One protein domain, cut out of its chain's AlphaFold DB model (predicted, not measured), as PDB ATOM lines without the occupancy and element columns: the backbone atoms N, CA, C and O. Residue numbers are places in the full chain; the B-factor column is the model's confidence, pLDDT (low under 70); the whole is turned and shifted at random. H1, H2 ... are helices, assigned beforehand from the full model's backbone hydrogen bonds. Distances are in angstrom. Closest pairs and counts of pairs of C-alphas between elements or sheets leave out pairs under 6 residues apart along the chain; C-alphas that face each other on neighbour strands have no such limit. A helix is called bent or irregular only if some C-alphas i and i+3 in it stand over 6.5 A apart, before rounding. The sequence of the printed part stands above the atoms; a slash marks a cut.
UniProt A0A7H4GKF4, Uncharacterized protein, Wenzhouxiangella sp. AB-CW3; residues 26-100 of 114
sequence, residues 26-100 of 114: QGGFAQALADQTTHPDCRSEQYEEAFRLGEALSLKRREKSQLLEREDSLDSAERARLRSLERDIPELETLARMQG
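This is residues 26 to 100 of the 114 residues of an uncharacterized protein of Wenzhouxiangella sp. AB-CW3 (UniProt A0A7H4GKF4). This is a long helical hairpin: H2 and H3, side by side at a slant and running opposite ways, make the length of the domain. The short H1 packs on H2 along residues 47 to 58, and a long loop leads from H1 back to where H2 begins. The printed part has 75 residues with three named helices, in the order H1, H2, H3, and no named strand: the class is all helix. It is loose, with a radius of gyration of the C-alphas of 14.4 A, and elongated, spanning 45 by 24 by 14 A.

Begin with H1, residues 26 to 33, which touches H2, residues 45 to 68, at residues 47 to 58 alone. Look there at Phe 29 and Phe 51, whose C-alphas are the closest of the two helices, 4.3 A apart. H1 and H2 run the same way at a shallow tilt of 28 degrees. Go on to H3, residues 76 to 98, which touches H2 and forms a helical hairpin with it. Their closest C-alphas are those of Lys 64 and Leu 82, 6.2 A apart. They run opposite ways at a shallow tilt of 34 degrees, only just short of steep. H1 and H3 are apart. In H1 and H2 every O i to N i+4 pair is within hydrogen-bond range; in H3, 17 of 19 are.

Find C-alpha 26 at (-20.913, 17.325, -0.892), where H1 begins its eight residues. H2 starts at C-alpha 45, (-20.680, 6.374, -7.025), and runs 34.6 A to Leu 68. From Ser 76, H3 runs 33.9 A to C-alpha 98 at (-9.292, 15.331, 3.369); it is neither bent nor irregular, but only just: C-alphas 87 and 90 are 6.0 A apart.

The two C-alphas farthest apart, those of Asp 41 and Asp 72, are 45.3 A apart, while those of Gln 26 and Gly 100 are 8.0 A apart. The printed part has no cut. The link from H1 to H2 is long, with 11 residues; that from H2 to H3 is short, with 7. The mean pLDDT of the printed part is 96.9, and no printed residue is under 70.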
ATOM      1  N   GLN A  26     -20.646  16.439  -2.027       97.06
ATOM      2  CA  GLN A  26     -20.913  17.325  -0.892       97.06
ATOM      3  C   GLN A  26     -22.387  17.270  -0.466       97.06
ATOM      4  O   GLN A  26     -22.673  17.147   0.725       97.06
ATOM      5  N   GLY A  27     -23.311  17.298  -1.430       95.38
ATOM      6  CA  GLY A  27     -24.745  17.149  -1.190       95.38
ATOM      7  C   GLY A  27     -25.108  15.806  -0.550       95.38
ATOM      8  O   GLY A  27     -25.915  15.774   0.380       95.38
ATOM      9  N   GLY A  28     -24.483  14.709  -0.990       96.56
ATOM     10  CA  GLY A  28     -24.668  13.373  -0.407       96.56
ATOM     11  C   GLY A  28     -24.202  13.295   1.046       96.56
ATOM     12  O   GLY A  28     -24.956  12.869   1.921       96.56
ATOM     13  N   PHE A  29     -22.994  13.786   1.330       98.00
ATOM     14  CA  PHE A  29     -22.469  13.855   2.695       98.00
ATOM     15  C   PHE A  29     -23.348  14.720   3.614       98.00
ATOM     16  O   PHE A  29     -23.675  14.314   4.731       98.00
ATOM     17  N   ALA A  30     -23.771  15.898   3.141       96.38
ATOM     18  CA  ALA A  30     -24.618  16.811   3.907       96.38
ATOM     19  C   ALA A  30     -26.010  16.224   4.198       96.38
ATOM     20  O   ALA A  30     -26.504  16.361   5.318       96.38
ATOM     21  N   GLN A  31     -26.625  15.536   3.228       95.69
ATOM     22  CA  GLN A  31     -27.904  14.843   3.428       95.69
ATOM     23  C   GLN A  31     -27.799  13.767   4.512       95.69
ATOM     24  O   GLN A  31     -28.644  13.720   5.406       95.69
ATOM     25  N   ALA A  32     -26.737  12.960   4.489       96.94
ATOM     26  CA  ALA A  32     -26.530  11.912   5.482       96.94
ATOM     27  C   ALA A  32     -26.283  12.461   6.900       96.94
ATOM     28  O   ALA A  32     -26.748  11.885   7.884       96.94
ATOM     29  N   LEU A  33     -25.594  13.604   7.025       96.38
ATOM     30  CA  LEU A  33     -25.455  14.302   8.310       96.38
ATOM     31  C   LEU A  33     -26.780  14.863   8.838       96.38
ATOM     32  O   LEU A  33     -26.940  14.997  10.050       96.38
ATOM     33  N   ALA A  34     -27.707  15.198   7.942       95.12
ATOM     34  CA  ALA A  34     -29.037  15.688   8.277       95.12
ATOM     35  C   ALA A  34     -30.068  14.562   8.490       95.12
ATOM     36  O   ALA A  34     -31.258  14.859   8.588       95.12
ATOM     37  N   ASP A  35     -29.634  13.296   8.536       92.94
ATOM     38  CA  ASP A  35     -30.495  12.110   8.658       92.94
ATOM     39  C   ASP A  35     -31.574  12.011   7.568       92.94
ATOM     40  O   ASP A  35     -32.671  11.490   7.777       92.94
ATOM     41  N   GLN A  36     -31.249  12.509   6.375       92.81
ATOM     42  CA  GLN A  36     -32.088  12.383   5.189       92.81
ATOM     43  C   GLN A  36     -31.702  11.130   4.401       92.81
ATOM     44  O   GLN A  36     -30.546  10.714   4.387       92.81
ATOM     45  N   THR A  37     -32.676  10.526   3.722       91.56
ATOM     46  CA  THR A  37     -32.433   9.408   2.803       91.56
ATOM     47  C   THR A  37     -31.840   9.900   1.487       91.56
ATOM     48  O   THR A  37     -32.097  11.034   1.084       91.56
ATOM     49  N   THR A  38     -31.125   9.030   0.772       90.44
ATOM     50  CA  THR A  38     -30.633   9.336  -0.577       90.44
ATOM     51  C   THR A  38     -31.770   9.702  -1.529       90.44
ATOM     52  O   THR A  38     -32.872   9.146  -1.470       90.44
ATOM     53  N   HIS A  39     -31.500  10.630  -2.449       88.06
ATOM     54  CA  HIS A  39     -32.446  10.948  -3.511       88.06
ATOM     55  C   HIS A  39     -32.360   9.890  -4.630       88.06
ATOM     56  O   HIS A  39     -31.257   9.603  -5.096       88.06
ATOM     57  N   PRO A  40     -33.481   9.339  -5.133       87.12
ATOM     58  CA  PRO A  40     -33.472   8.250  -6.122       87.12
ATOM     59  C   PRO A  40     -32.818   8.608  -7.468       87.12
ATOM     60  O   PRO A  40     -32.424   7.707  -8.215       87.12
ATOM     61  N   ASP A  41     -32.707   9.902  -7.768       90.50
ATOM     62  CA  ASP A  41     -32.062  10.424  -8.981       90.50
ATOM     63  C   ASP A  41     -30.542  10.623  -8.819       90.50
ATOM     64  O   ASP A  41     -29.823  10.724  -9.813       90.50
ATOM     65  N   CYS A  42     -30.025  10.635  -7.586       92.50
ATOM     66  CA  CYS A  42     -28.600  10.787  -7.303       92.50
ATOM     67  C   CYS A  42     -27.943   9.406  -7.162       92.50
ATOM     68  O   CYS A  42     -27.922   8.827  -6.082       92.50
ATOM     69  N   ARG A  43     -27.430   8.866  -8.275       91.38
ATOM     70  CA  ARG A  43     -26.866   7.498  -8.358       91.38
ATOM     71  C   ARG A  43     -25.386   7.446  -8.733       91.38
ATOM     72  O   ARG A  43     -24.905   6.433  -9.233       91.38
ATOM     73  N   SER A  44     -24.675   8.563  -8.616       95.81
ATOM     74  CA  SER A  44     -23.237   8.553  -8.880       95.81
ATOM     75  C   SER A  44     -22.511   7.861  -7.726       95.81
ATOM     76  O   SER A  44     -22.851   8.065  -6.561       95.81
ATOM     77  N   GLU A  45     -21.478   7.079  -8.040       96.69
ATOM     78  CA  GLU A  45     -20.680   6.374  -7.025       96.69
ATOM     79  C   GLU A  45     -20.109   7.349  -5.984       96.69
ATOM     80  O   GLU A  45     -20.186   7.099  -4.787       96.69
ATOM     81  N   GLN A  46     -19.633   8.515  -6.431       96.50
ATOM     82  CA  GLN A  46     -19.073   9.544  -5.548       96.50
ATOM     83  C   GLN A  46     -20.123  10.138  -4.591       96.50
ATOM     84  O   GLN A  46     -19.794  10.467  -3.453       96.50
ATOM     85  N   TYR A  47     -21.380  10.278  -5.028       96.94
ATOM     86  CA  TYR A  47     -22.477  10.707  -4.155       96.94
ATOM     87  C   TYR A  47     -22.772   9.645  -3.093       96.94
ATOM     88  O   TYR A  47     -22.868   9.968  -1.911       96.94
ATOM     89  N   GLU A  48     -22.874   8.377  -3.496       96.75
ATOM     90  CA  GLU A  48     -23.161   7.266  -2.583       96.75
ATOM     91  C   GLU A  48     -22.026   7.028  -1.576       96.75
ATOM     92  O   GLU A  48     -22.273   6.747  -0.404       96.75
ATOM     93  N   GLU A  49     -20.768   7.151  -1.998       97.44
ATOM     94  CA  GLU A  49     -19.602   7.090  -1.112       97.44
ATOM     95  C   GLU A  49     -19.611   8.211  -0.075       97.44
ATOM     96  O   GLU A  49     -19.478   7.939   1.123       97.44
ATOM     97  N   ALA A  50     -19.839   9.451  -0.510       98.00
ATOM     98  CA  ALA A  50     -19.916  10.596   0.383       98.00
ATOM     99  C   ALA A  50     -21.102  10.487   1.358       98.00
ATOM    100  O   ALA A  50     -20.949  10.761   2.550       98.00
ATOM    101  N   PHE A  51     -22.259  10.015   0.881       98.12
ATOM    102  CA  PHE A  51     -23.428   9.740   1.715       98.12
ATOM    103  C   PHE A  51     -23.114   8.688   2.788       98.12
ATOM    104  O   PHE A  51     -23.336   8.937   3.970       98.12
ATOM    105  N   ARG A  52     -22.527   7.542   2.414       98.00
ATOM    106  CA  ARG A  52     -22.151   6.480   3.369       98.00
ATOM    107  C   ARG A  52     -21.155   6.967   4.420       98.00
ATOM    108  O   ARG A  52     -21.272   6.602   5.589       98.00
ATOM    109  N   LEU A  53     -20.187   7.800   4.028       98.31
ATOM    110  CA  LEU A  53     -19.255   8.410   4.977       98.31
ATOM    111  C   LEU A  53     -19.984   9.336   5.964       98.31
ATOM    112  O   LEU A  53     -19.745   9.253   7.171       98.31
ATOM    113  N   GLY A  54     -20.889  10.186   5.469       98.06
ATOM    114  CA  GLY A  54     -21.711  11.060   6.307       98.06
ATOM    115  C   GLY A  54     -22.624  10.280   7.259       98.06
ATOM    116  O   GLY A  54     -22.718  10.631   8.434       98.06
ATOM    117  N   GLU A  55     -23.219   9.182   6.795       98.31
ATOM    118  CA  GLU A  55     -24.090   8.304   7.586       98.31
ATOM    119  C   GLU A  55     -23.309   7.600   8.702       98.31
ATOM    120  O   GLU A  55     -23.721   7.605   9.863       98.31
ATOM    121  N   ALA A  56     -22.136   7.042   8.387       98.31
ATOM    122  CA  ALA A  56     -21.271   6.414   9.383       98.31
ATOM    123  C   ALA A  56     -20.851   7.407  10.481       98.31
ATOM    124  O   ALA A  56     -20.837   7.067  11.669       98.31
ATOM    125  N   LEU A  57     -20.534   8.646  10.090       98.25
ATOM    126  CA  LEU A  57     -20.189   9.714  11.021       98.25
ATOM    127  C   LEU A  57     -21.397  10.148  11.868       98.25
ATOM    128  O   LEU A  57     -21.253  10.301  13.084       98.25
ATOM    129  N   SER A  58     -22.580  10.320  11.268       97.94
ATOM    130  CA  SER A  58     -23.798  10.732  11.982       97.94
ATOM    131  C   SER A  58     -24.239   9.677  12.998       97.94
ATOM    132  O   SER A  58     -24.482  10.010  14.161       97.94
ATOM    133  N   LEU A  59     -24.211   8.395  12.617       98.12
ATOM    134  CA  LEU A  59     -24.499   7.262  13.501       98.12
ATOM    135  C   LEU A  59     -23.575   7.233  14.718       98.12
ATOM    136  O   LEU A  59     -24.056   7.180  15.850       98.12
ATOM    137  N   LYS A  60     -22.254   7.312  14.508       98.50
ATOM    138  CA  LYS A  60     -21.286   7.299  15.615       98.50
ATOM    139  C   LYS A  60     -21.445   8.512  16.530       98.50
ATOM    140  O   LYS A  60     -21.360   8.363  17.747       98.50
ATOM    141  N   ARG A  61     -21.698   9.704  15.975       98.31
ATOM    142  CA  ARG A  61     -21.957  10.915  16.770       98.31
ATOM    143  C   ARG A  61     -23.218  10.770  17.621       98.31
ATOM    144  O   ARG A  61     -23.147  11.046  18.812       98.31
ATOM    145  N   ARG A  62     -24.326  10.278  17.053       98.31
ATOM    146  CA  ARG A  62     -25.561  10.007  17.812       98.31
ATOM    147  C   ARG A  62     -25.340   8.989  18.919       98.31
ATOM    148  O   ARG A  62     -25.768   9.225  20.042       98.31
ATOM    149  N   GLU A  63     -24.655   7.889  18.620       98.44
ATOM    150  CA  GLU A  63     -24.333   6.873  19.622       98.44
ATOM    151  C   GLU A  63     -23.502   7.471  20.766       98.44
ATOM    152  O   GLU A  63     -23.825   7.275  21.936       98.44
ATOM    153  N   LYS A  64     -22.477   8.269  20.441       98.56
ATOM    154  CA  LYS A  64     -21.673   8.976  21.444       98.56
ATOM    155  C   LYS A  64     -22.540   9.911  22.288       98.56
ATOM    156  O   LYS A  64     -22.434   9.871  23.509       98.56
ATOM    157  N   SER A  65     -23.398  10.718  21.665       98.44
ATOM    158  CA  SER A  65     -24.318  11.613  22.377       98.44
ATOM    159  C   SER A  65     -25.228  10.847  23.339       98.44
ATOM    160  O   SER A  65     -25.311  11.219  24.503       98.44
ATOM    161  N   GLN A  66     -25.824   9.735  22.902       98.44
ATOM    162  CA  GLN A  66     -26.685   8.897  23.745       98.44
ATOM    163  C   GLN A  66     -25.948   8.294  24.948       98.44
ATOM    164  O   GLN A  66     -26.537   8.138  26.014       98.44
ATOM    165  N   LEU A  67     -24.670   7.931  24.790       98.38
ATOM    166  CA  LEU A  67     -23.851   7.438  25.901       98.38
ATOM    167  C   LEU A  67     -23.495   8.562  26.882       98.38
ATOM    168  O   LEU A  67     -23.577   8.355  28.090       98.38
ATOM    169  N   LEU A  68     -23.144   9.747  26.374       98.31
ATOM    170  CA  LEU A  68     -22.818  10.916  27.199       98.31
ATOM    171  C   LEU A  68     -24.024  11.421  28.004       98.31
ATOM    172  O   LEU A  68     -23.862  11.831  29.146       98.31
ATOM    173  N   GLU A  69     -25.239  11.330  27.460       98.44
ATOM    174  CA  GLU A  69     -26.477  11.689  28.175       98.44
ATOM    175  C   GLU A  69     -26.703  10.872  29.459       98.44
ATOM    176  O   GLU A  69     -27.445  11.302  30.342       98.44
ATOM    177  N   ARG A  70     -26.070   9.700  29.579       97.81
ATOM    178  CA  ARG A  70     -26.225   8.786  30.717       97.81
ATOM    179  C   ARG A  70     -24.888   8.325  31.304       97.81
ATOM    180  O   ARG A  70     -24.818   7.238  31.880       97.81
ATOM    181  N   GLU A  71     -23.850   9.151  31.170       96.50
ATOM    182  CA  GLU A  71     -22.452   8.830  31.499       96.50
ATOM    183  C   GLU A  71     -22.272   8.223  32.906       96.50
ATOM    184  O   GLU A  71     -21.580   7.213  33.068       96.50
ATOM    185  N   ASP A  72     -22.976   8.762  33.904       97.81
ATOM    186  CA  ASP A  72     -22.912   8.312  35.304       97.81
ATOM    187  C   ASP A  72     -23.412   6.872  35.521       97.81
ATOM    188  O   ASP A  72     -23.082   6.229  36.519       97.81
ATOM    189  N   SER A  73     -24.208   6.351  34.585       98.12
ATOM    190  CA  SER A  73     -24.854   5.036  34.672       98.12
ATOM    191  C   SER A  73     -24.233   3.971  33.769       98.12
ATOM    192  O   SER A  73     -24.701   2.834  33.776       98.12
ATOM    193  N   LEU A  74     -23.183   4.313  33.014       98.38
ATOM    194  CA  LEU A  74     -22.601   3.399  32.033       98.38
ATOM    195  C   LEU A  74     -21.968   2.165  32.687       98.38
ATOM    196  O   LEU A  74     -21.262   2.252  33.700       98.38
ATOM    197  N   ASP A  75     -22.137   1.006  32.059       98.56
ATOM    198  CA  ASP A  75     -21.411  -0.205  32.427       98.56
ATOM    199  C   ASP A  75     -19.959  -0.204  31.883       98.56
ATOM    200  O   ASP A  75     -19.435   0.792  31.370       98.56
ATOM    201  N   SER A  76     -19.204  -1.287  32.092       98.25
ATOM    202  CA  SER A  76     -17.810  -1.363  31.627       98.25
ATOM    203  C   SER A  76     -17.685  -1.467  30.101       98.25
ATOM    204  O   SER A  76     -16.728  -0.924  29.537       98.25
ATOM    205  N   ALA A  77     -18.636  -2.127  29.438       98.56
ATOM    206  CA  ALA A  77     -18.667  -2.300  27.991       98.56
ATOM    207  C   ALA A  77     -19.046  -0.987  27.296       98.56
ATOM    208  O   ALA A  77     -18.384  -0.582  26.341       98.56
ATOM    209  N   GLU A  78     -20.032  -0.271  27.825       98.56
ATOM    210  CA  GLU A  78     -20.461   1.038  27.341       98.56
ATOM    211  C   GLU A  78     -19.355   2.088  27.482       98.56
ATOM    212  O   GLU A  78     -19.086   2.829  26.539       98.56
ATOM    213  N   ARG A  79     -18.617   2.105  28.601       98.50
ATOM    214  CA  ARG A  79     -17.434   2.979  28.730       98.50
ATOM    215  C   ARG A  79     -16.342   2.634  27.717       98.50
ATOM    216  O   ARG A  79     -15.668   3.524  27.203       98.50
ATOM    217  N   ALA A  80     -16.123   1.348  27.437       98.56
ATOM    218  CA  ALA A  80     -15.177   0.934  26.401       98.56
ATOM    219  C   ALA A  80     -15.648   1.369  25.008       98.56
ATOM    220  O   ALA A  80     -14.836   1.826  24.199       98.56
ATOM    221  N   ARG A  81     -16.956   1.286  24.755       98.38
ATOM    222  CA  ARG A  81     -17.571   1.759  23.519       98.38
ATOM    223  C   ARG A  81     -17.424   3.268  23.353       98.38
ATOM    224  O   ARG A  81     -16.986   3.691  22.286       98.38
ATOM    225  N   LEU A  82     -17.682   4.053  24.400       98.56
ATOM    226  CA  LEU A  82     -17.494   5.506  24.397       98.56
ATOM    227  C   LEU A  82     -16.056   5.884  24.013       98.56
ATOM    228  O   LEU A  82     -15.865   6.653  23.075       98.56
ATOM    229  N   ARG A  83     -15.046   5.247  24.624       98.38
ATOM    230  CA  ARG A  83     -13.630   5.456  24.258       98.38
ATOM    231  C   ARG A  83     -13.321   5.107  22.801       98.38
ATOM    232  O   ARG A  83     -12.507   5.766  22.163       98.38
ATOM    233  N   SER A  84     -13.950   4.062  22.256       98.56
ATOM    234  CA  SER A  84     -13.803   3.735  20.833       98.56
ATOM    235  C   SER A  84     -14.400   4.828  19.953       98.56
ATOM    236  O   SER A  84     -13.766   5.237  18.988       98.56
ATOM    237  N   LEU A  85     -15.593   5.324  20.285       98.44
ATOM    238  CA  LEU A  85     -16.246   6.400  19.537       98.44
ATOM    239  C   LEU A  85     -15.433   7.699  19.587       98.44
ATOM    240  O   LEU A  85     -15.333   8.393  18.579       98.44
ATOM    241  N   GLU A  86     -14.814   8.005  20.727       98.25
ATOM    242  CA  GLU A  86     -13.914   9.153  20.890       98.25
ATOM    243  C   GLU A  86     -12.678   9.102  19.991       98.25
ATOM    244  O   GLU A  86     -12.178  10.159  19.618       98.25
ATOM    245  N   ARG A  87     -12.217   7.907  19.613       98.25
ATOM    246  CA  ARG A  87     -11.128   7.721  18.647       98.25
ATOM    247  C   ARG A  87     -11.636   7.699  17.203       98.25
ATOM    248  O   ARG A  87     -11.100   8.402  16.355       98.25
ATOM    249  N   ASP A  88     -12.680   6.919  16.928       98.44
ATOM    250  CA  ASP A  88     -13.158   6.673  15.563       98.44
ATOM    251  C   ASP A  88     -13.787   7.927  14.920       98.44
ATOM    252  O   ASP A  88     -13.686   8.125  13.710       98.44
ATOM    253  N   ILE A  89     -14.484   8.768  15.699       98.19
ATOM    254  CA  ILE A  89     -15.147   9.971  15.165       98.19
ATOM    255  C   ILE A  89     -14.119  10.957  14.576       98.19
ATOM    256  O   ILE A  89     -14.278  11.310  13.407       98.19
ATOM    257  N   PRO A  90     -13.052  11.362  15.297       98.00
ATOM    258  CA  PRO A  90     -11.997  12.205  14.728       98.00
ATOM    259  C   PRO A  90     -11.328  11.626  13.476       98.00
ATOM    260  O   PRO A  90     -10.969  12.380  12.570       98.00
ATOM    261  N   GLU A  91     -11.167  10.302  13.392       97.56
ATOM    262  CA  GLU A  91     -10.617   9.640  12.203       97.56
ATOM    263  C   GLU A  91     -11.532   9.837  10.983       97.56
ATOM    264  O   GLU A  91     -11.071  10.263   9.921       97.56
ATOM    265  N   LEU A  92     -12.844   9.616  11.140       98.06
ATOM    266  CA  LEU A  92     -13.823   9.852  10.072       98.06
ATOM    267  C   LEU A  92     -13.948  11.333   9.703       98.06
ATOM    268  O   LEU A  92     -14.081  11.663   8.526       98.06
ATOM    269  N   GLU A  93     -13.885  12.235  10.681       97.88
ATOM    270  CA  GLU A  93     -13.876  13.678  10.423       97.88
ATOM    271  C   GLU A  93     -12.635  14.100   9.641       97.88
ATOM    272  O   GLU A  93     -12.730  14.913   8.722       97.88
ATOM    273  N   THR A  94     -11.477  13.529   9.968       97.00
ATOM    274  CA  THR A  94     -10.231  13.766   9.236       97.00
ATOM    275  C   THR A  94     -10.355  13.283   7.798       97.00
ATOM    276  O   THR A  94     -10.033  14.034   6.879       97.00
ATOM    277  N   LEU A  95     -10.901  12.083   7.580       97.31
ATOM    278  CA  LEU A  95     -11.170  11.570   6.237       97.31
ATOM    279  C   LEU A  95     -12.125  12.490   5.460       97.31
ATOM    280  O   LEU A  95     -11.838  12.853   4.320       97.31
ATOM    281  N   ALA A  96     -13.218  12.929   6.084       97.69
ATOM    282  CA  ALA A  96     -14.173  13.848   5.470       97.69
ATOM    283  C   ALA A  96     -13.545  15.218   5.145       97.69
ATOM    284  O   ALA A  96     -13.829  15.788   4.092       97.69
ATOM    285  N   ARG A  97     -12.649  15.738   5.998       97.00
ATOM    286  CA  ARG A  97     -11.867  16.959   5.723       97.00
ATOM    287  C   ARG A  97     -10.911  16.772   4.547       97.00
ATOM    288  O   ARG A  97     -10.863  17.630   3.671       97.00
ATOM    289  N   MET A  98     -10.190  15.651   4.487       96.50
ATOM    290  CA  MET A  98      -9.292  15.331   3.369       96.50
ATOM    291  C   MET A  98     -10.035  15.239   2.031       96.50
ATOM    292  O   MET A  98      -9.478  15.598   0.999       96.50
ATOM    293  N   GLN A  99     -11.295  14.794   2.052       96.31
ATOM    294  CA  GLN A  99     -12.173  14.735   0.879       96.31
ATOM    295  C   GLN A  99     -12.911  16.059   0.596       96.31
ATOM    296  O   GLN A  99     -13.640  16.164  -0.389       96.31
ATOM    297  N   GLY A 100     -12.716  17.089   1.427       96.62
ATOM    298  CA  GLY A 100     -13.315  18.413   1.248       96.62
ATOM    299  C   GLY A 100     -14.798  18.507   1.622       96.62
ATOM    300  O   GLY A 100     -15.477  19.424   1.165       96.62
TER     301      GLY A 100